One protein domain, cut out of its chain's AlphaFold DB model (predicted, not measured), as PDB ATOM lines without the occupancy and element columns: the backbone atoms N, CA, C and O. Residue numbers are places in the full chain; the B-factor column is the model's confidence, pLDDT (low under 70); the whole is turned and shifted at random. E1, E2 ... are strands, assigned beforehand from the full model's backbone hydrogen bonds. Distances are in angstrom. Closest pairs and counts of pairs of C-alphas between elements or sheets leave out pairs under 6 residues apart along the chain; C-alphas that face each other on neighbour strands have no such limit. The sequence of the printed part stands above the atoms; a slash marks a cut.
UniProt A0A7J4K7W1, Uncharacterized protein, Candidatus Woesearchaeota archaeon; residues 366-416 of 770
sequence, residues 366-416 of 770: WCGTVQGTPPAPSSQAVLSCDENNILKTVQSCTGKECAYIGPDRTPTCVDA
ATOM      1  N   TRP A 366     227.100 255.306 218.104       92.12
ATOM      2  CA  TRP A 366     225.964 255.162 217.194       92.12
ATOM      3  C   TRP A 366     225.926 256.297 216.168       92.12
ATOM      4  O   TRP A 366     226.571 257.331 216.330       92.12
ATOM      5  N   CYS A 367     225.163 256.116 215.096       90.25
ATOM      6  CA  CYS A 367     224.933 257.162 214.105       90.25
ATOM      7  C   CYS A 367     223.823 258.117 214.549       90.25
ATOM      8  O   CYS A 367     222.713 257.678 214.848       90.25
ATOM      9  N   GLY A 368     224.094 259.424 214.548       89.56
ATOM     10  CA  GLY A 368     223.100 260.449 214.865       89.56
ATOM     11  C   GLY A 368     223.376 261.783 214.178       89.56
ATOM     12  O   GLY A 368     224.272 261.901 213.347       89.56
ATOM     13  N   THR A 369     222.578 262.797 214.506       86.38
ATOM     14  CA  THR A 369     222.705 264.153 213.953       86.38
ATOM     15  C   THR A 369     223.139 265.129 215.032       86.38
ATOM     16  O   THR A 369     222.525 265.176 216.099       86.38
ATOM     17  N   VAL A 370     224.146 265.950 214.740       81.25
ATOM     18  CA  VAL A 370     224.536 267.068 215.607       81.25
ATOM     19  C   VAL A 370     223.778 268.311 215.145       81.25
ATOM     20  O   VAL A 370     223.810 268.654 213.961       81.25
ATOM     21  N   GLN A 371     223.066 268.990 216.051       73.25
ATOM     22  CA  GLN A 371     222.514 270.310 215.737       73.25
ATOM     23  C   GLN A 371     223.675 271.302 215.627       73.25
ATOM     24  O   GLN A 371     224.326 271.617 216.621       73.25
ATOM     25  N   GLY A 372     223.948 271.774 214.410       62.34
ATOM     26  CA  GLY A 372     224.839 272.907 214.205       62.34
ATOM     27  C   GLY A 372     224.224 274.181 214.784       62.34
ATOM     28  O   GLY A 372     223.003 274.331 214.833       62.34
ATOM     29  N   THR A 373     225.064 275.126 215.207       53.34
ATOM     30  CA  THR A 373     224.609 276.500 215.443       53.34
ATOM     31  C   THR A 373     223.991 277.035 214.143       53.34
ATOM     32  O   THR A 373     224.659 276.967 213.104       53.34
ATOM     33  N   PRO A 374     222.749 277.556 214.156       49.75
ATOM     34  CA  PRO A 374     222.153 278.186 212.980       49.75
ATOM     35  C   PRO A 374     223.133 279.222 212.397       49.75
ATOM     36  O   PRO A 374     223.662 280.022 213.173       49.75
ATOM     37  N   PRO A 375     223.440 279.203 211.082       50.25
ATOM     38  CA  PRO A 375     222.634 278.670 209.978       50.25
ATOM     39  C   PRO A 375     223.087 277.307 209.406       50.25
ATOM     40  O   PRO A 375     222.637 276.933 208.325       50.25
ATOM     41  N   ALA A 376     223.982 276.565 210.066       53.19
ATOM     42  CA  ALA A 376     224.492 275.314 209.499       53.19
ATOM     43  C   ALA A 376     223.422 274.193 209.522       53.19
ATOM     44  O   ALA A 376     222.834 273.948 210.580       53.19
ATOM     45  N   PRO A 377     223.161 273.493 208.397       59.78
ATOM     46  CA  PRO A 377     222.267 272.339 208.382       59.78
ATOM     47  C   PRO A 377     222.806 271.231 209.298       59.78
ATOM     48  O   PRO A 377     224.018 271.045 209.416       59.78
ATOM     49  N   SER A 378     221.905 270.494 209.955       69.69
ATOM     50  CA  SER A 378     222.266 269.353 210.803       69.69
ATOM     51  C   SER A 378     223.087 268.337 210.006       69.69
ATOM     52  O   SER A 378     222.592 267.801 209.013       69.69
ATOM     53  N   SER A 379     224.318 268.061 210.435       80.00
ATOM     54  CA  SER A 379     225.182 267.056 209.815       80.00
ATOM     55  C   SER A 379     225.104 265.730 210.571       80.00
ATOM     56  O   SER A 379     224.963 265.693 211.799       80.00
ATOM     57  N   GLN A 380     225.175 264.620 209.832       88.81
ATOM     58  CA  GLN A 380     225.319 263.298 210.437       88.81
ATOM     59  C   GLN A 380     226.714 263.143 211.052       88.81
ATOM     60  O   GLN A 380     227.699 263.702 210.564       88.81
ATOM     61  N   ALA A 381     226.795 262.373 212.128       91.31
ATOM     62  CA  ALA A 381     228.026 262.076 212.835       91.31
ATOM     63  C   ALA A 381     227.945 260.712 213.527       91.31
ATOM     64  O   ALA A 381     226.865 260.240 213.892       91.31
ATOM     65  N   VAL A 382     229.110 260.115 213.763       92.69
ATOM     66  CA  VAL A 382     229.262 259.049 214.752       92.69
ATOM     67  C   VAL A 382     229.303 259.712 216.125       92.69
ATOM     68  O   VAL A 382     230.186 260.526 216.410       92.69
ATOM     69  N   LEU A 383     228.333 259.380 216.963       92.88
ATOM     70  CA  LEU A 383     228.154 259.898 218.312       92.88
ATOM     71  C   LEU A 383     228.513 258.825 219.342       92.88
ATOM     72  O   LEU A 383     228.478 257.633 219.055       92.88
ATOM     73  N   SER A 384     228.870 259.254 220.544       92.56
ATOM     74  CA  SER A 384     229.067 258.403 221.718       92.56
ATOM     75  C   SER A 384     228.619 259.150 222.972       92.56
ATOM     76  O   SER A 384     228.448 260.370 222.941       92.56
ATOM     77  N   CYS A 385     228.450 258.433 224.078       88.50
ATOM     78  CA  CYS A 385     228.280 259.037 225.396       88.50
ATOM     79  C   CYS A 385     229.553 258.839 226.194       88.50
ATOM     80  O   CYS A 385     230.116 257.741 226.195       88.50
ATOM     81  N   ASP A 386     229.977 259.869 226.913       84.50
ATOM     82  CA  ASP A 386     230.981 259.669 227.946       84.50
ATOM     83  C   ASP A 386     230.385 259.107 229.245       84.50
ATOM     84  O   ASP A 386     229.194 258.805 229.348       84.50
ATOM     85  N   GLU A 387     231.240 258.951 230.253       79.44
ATOM     86  CA  GLU A 387     230.880 258.422 231.570       79.44
ATOM     87  C   GLU A 387     229.855 259.268 232.347       79.44
ATOM     88  O   GLU A 387     229.269 258.767 233.306       79.44
ATOM     89  N   ASN A 388     229.622 260.518 231.930       77.50
ATOM     90  CA  ASN A 388     228.638 261.430 232.511       77.50
ATOM     91  C   ASN A 388     227.380 261.551 231.633       77.50
ATOM     92  O   ASN A 388     226.579 262.464 231.831       77.50
ATOM     93  N   ASN A 389     227.199 260.646 230.661       81.12
ATOM     94  CA  ASN A 389     226.136 260.700 229.657       81.12
ATOM     95  C   ASN A 389     226.136 262.006 228.839       81.12
ATOM     96  O   ASN A 389     225.089 262.423 228.341       81.12
ATOM     97  N   ILE A 390     227.286 262.665 228.682       84.38
ATOM     98  CA  ILE A 390     227.402 263.827 227.802       84.38
ATOM     99  C   ILE A 390     227.638 263.322 226.381       84.38
ATOM    100  O   ILE A 390     228.504 262.475 226.137       84.38
ATOM    101  N   LEU A 391     226.851 263.847 225.441       86.88
ATOM    102  CA  LEU A 391     226.956 263.492 224.033       86.88
ATOM    103  C   LEU A 391     228.285 263.994 223.453       86.88
ATOM    104  O   LEU A 391     228.588 265.186 223.501       86.88
ATOM    105  N   LYS A 392     229.064 263.089 222.860       91.06
ATOM    106  CA  LYS A 392     230.324 263.385 222.175       91.06
ATOM    107  C   LYS A 392     230.248 263.007 220.707       91.06
ATOM    108  O   LYS A 392     229.860 261.892 220.362       91.06
ATOM    109  N   THR A 393     230.716 263.906 219.850       91.62
ATOM    110  CA  THR A 393     230.968 263.611 218.438       91.62
ATOM    111  C   THR A 393     232.295 262.873 218.311       91.62
ATOM    112  O   THR A 393     233.351 263.462 218.527       91.62
ATOM    113  N   VAL A 394     232.245 261.585 217.969       91.94
ATOM    114  CA  VAL A 394     233.432 260.754 217.706       91.94
ATOM    115  C   VAL A 394     234.002 261.075 216.328       91.94
ATOM    116  O   VAL A 394     235.208 261.239 216.174       91.94
ATOM    117  N   GLN A 395     233.129 261.191 215.324       92.69
ATOM    118  CA  GLN A 395     233.509 261.476 213.943       92.69
ATOM    119  C   GLN A 395     232.417 262.303 213.256       92.69
ATOM    120  O   GLN A 395     231.256 261.904 213.251       92.69
ATOM    121  N   SER A 396     232.778 263.440 212.652       90.56
ATOM    122  CA  SER A 396     231.854 264.207 211.803       90.56
ATOM    123  C   SER A 396     231.750 263.563 210.423       90.56
ATOM    124  O   SER A 396     232.778 263.329 209.789       90.56
ATOM    125  N   CYS A 397     230.534 263.336 209.924       90.00
ATOM    126  CA  CYS A 397     230.301 262.837 208.568       90.00
ATOM    127  C   CYS A 397     229.974 263.989 207.606       90.00
ATOM    128  O   CYS A 397     229.048 263.907 206.810       90.00
ATOM    129  N   THR A 398     230.696 265.110 207.671       85.75
ATOM    130  CA  THR A 398     230.474 266.227 206.738       85.75
ATOM    131  C   THR A 398     230.697 265.757 205.295       85.75
ATOM    132  O   THR A 398     231.787 265.296 204.967       85.75
ATOM    133  N   GLY A 399     229.669 265.858 204.443       81.06
ATOM    134  CA  GLY A 399     229.700 265.346 203.061       81.06
ATOM    135  C   GLY A 399     229.579 263.820 202.935       81.06
ATOM    136  O   GLY A 399     229.711 263.289 201.838       81.06
ATOM    137  N   LYS A 400     229.332 263.121 204.044       85.94
ATOM    138  CA  LYS A 400     229.211 261.665 204.150       85.94
ATOM    139  C   LYS A 400     227.934 261.302 204.913       85.94
ATOM    140  O   LYS A 400     227.292 262.154 205.525       85.94
ATOM    141  N   GLU A 401     227.570 260.031 204.901       84.94
ATOM    142  CA  GLU A 401     226.487 259.492 205.719       84.94
ATOM    143  C   GLU A 401     227.061 258.589 206.810       84.94
ATOM    144  O   GLU A 401     228.066 257.914 206.612       84.94
ATOM    145  N   CYS A 402     226.445 258.574 207.987       88.81
ATOM    146  CA  CYS A 402     226.831 257.637 209.034       88.81
ATOM    147  C   CYS A 402     226.111 256.297 208.825       88.81
ATOM    148  O   CYS A 402     224.882 256.253 208.748       88.81
ATOM    149  N   ALA A 403     226.875 255.206 208.769       87.88
ATOM    150  CA  ALA A 403     226.404 253.844 208.531       87.88
ATOM    151  C   ALA A 403     226.960 252.855 209.557       87.88
ATOM    152  O   ALA A 403     228.043 253.064 210.085       87.88
ATOM    153  N   TYR A 404     226.253 251.749 209.800       85.69
ATOM    154  CA  TYR A 404     226.776 250.627 210.587       85.69
ATOM    155  C   TYR A 404     227.356 249.564 209.650       85.69
ATOM    156  O   TYR A 404     226.605 248.944 208.894       85.69
ATOM    157  N   ILE A 405     228.671 249.350 209.707       79.94
ATOM    158  CA  ILE A 405     229.400 248.406 208.852       79.94
ATOM    159  C   ILE A 405     229.767 247.159 209.665       79.94
ATOM    160  O   ILE A 405     230.107 247.265 210.840       79.94
ATOM    161  N   GLY A 406     229.736 245.987 209.024       79.00
ATOM    162  CA  GLY A 406     230.227 244.736 209.605       79.00
ATOM    163  C   GLY A 406     229.216 244.002 210.502       79.00
ATOM    164  O   GLY A 406     228.154 244.537 210.833       79.00
ATOM    165  N   PRO A 407     229.507 242.739 210.866       74.56
ATOM    166  CA  PRO A 407     228.650 241.926 211.740       74.56
ATOM    167  C   PRO A 407     228.570 242.463 213.178       74.56
ATOM    168  O   PRO A 407     227.606 242.195 213.886       74.56
ATOM    169  N   ASP A 408     229.563 243.246 213.589       80.50
ATOM    170  CA  ASP A 408     229.657 243.967 214.858       80.50
ATOM    171  C   ASP A 408     228.859 245.283 214.875       80.50
ATOM    172  O   ASP A 408     228.713 245.893 215.931       80.50
ATOM    173  N   ARG A 409     228.301 245.701 213.725       83.88
ATOM    174  CA  ARG A 409     227.552 246.955 213.543       83.88
ATOM    175  C   ARG A 409     228.347 248.163 214.046       83.88
ATOM    176  O   ARG A 409     227.823 248.990 214.787       83.88
ATOM    177  N   THR A 410     229.603 248.288 213.624       88.19
ATOM    178  CA  THR A 410     230.435 249.442 213.981       88.19
ATOM    179  C   THR A 410     229.989 250.684 213.191       88.19
ATOM    180  O   THR A 410     229.954 250.637 211.958       88.19
ATOM    181  N   PRO A 411     229.621 251.808 213.843       90.75
ATOM    182  CA  PRO A 411     229.230 253.029 213.141       90.75
ATOM    183  C   PRO A 411     230.448 253.694 212.483       90.75
ATOM    184  O   PRO A 411     231.510 253.820 213.088       90.75
ATOM    185  N   THR A 412     230.320 254.120 211.232       90.19
ATOM    186  CA  THR A 412     231.398 254.698 210.419       90.19
ATOM    187  C   THR A 412     230.818 255.687 209.410       90.19
ATOM    188  O   THR A 412     229.738 255.462 208.866       90.19
ATOM    189  N   CYS A 413     231.530 256.782 209.130       90.38
ATOM    190  CA  CYS A 413     231.153 257.689 208.045       90.38
ATOM    191  C   CYS A 413     231.516 257.082 206.681       90.38
ATOM    192  O   CYS A 413     232.695 256.900 206.370       90.38
ATOM    193  N   VAL A 414     230.512 256.821 205.855       85.88
ATOM    194  CA  VAL A 414     230.641 256.305 204.491       85.88
ATOM    195  C   VAL A 414     230.246 257.376 203.493       85.88
ATOM    196  O   VAL A 414     229.475 258.278 203.815       85.88
ATOM    197  N   ASP A 415     230.784 257.312 202.282       81.75
ATOM    198  CA  ASP A 415     230.317 258.207 201.227       81.75
ATOM    199  C   ASP A 415     228.813 258.011 201.022       81.75
ATOM    200  O   ASP A 415     228.308 256.884 201.093       81.75
ATOM    201  N   ALA A 416     228.092 259.125 200.861       68.56
ATOM    202  CA  ALA A 416     226.668 259.072 200.575       68.56
ATOM    203  C   ALA A 416     226.455 258.196 199.338       68.56
ATOM    204  O   ALA A 416     227.283 258.206 198.425       68.56
TER     205      ALA A 416
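AT A GLANCE: This is residues 366 to 416 of the 770 residues of an uncharacterized protein of Candidatus Woesearchaeota archaeon (UniProt A0A7J4K7W1). A strongly twisted three-stranded sheet, E1, E2 and E3, has a two-stranded hairpin, E4 and E5, beside it, in a thin, flat body whose hairpin turns point three different ways. The sheet is a meander, each strand the antiparallel neighbour of the one before, in order E1, E2, E3. The 51 printed residues, all strand by class, are only just compact, close to loose, with a radius of gyration of the C-alphas of 11.5 A and spans of 37 by 32 by 10 A.

IN THESE COORDINATES: E2, residues 379 to 385, is 17.8 A long. E1 is residues 366 to 370, from C-alpha 366 at (225.964, 255.162, 217.194), and E3 is 391 to 396. E4 is 400 to 405; E5, 410 to 415, ends at (230.317, 258.207, 201.227).

HOW THE PARTS SIT: N 368 and O 381 of E1 and E2 are within hydrogen-bond range at 3.0 A, N 384 and O 392 of E2 and E3 at 2.8 A, and N 403 and O 412 of E4 and E5 at 2.9 A. The closest C-alphas of E1 and E4, Cys 367 and Cys 402, are 5.4 A apart. E3 and E4 are apart.

THE WHOLE: The printed part has no cut. Residues 372 to 378 and 416 are under pLDDT 70.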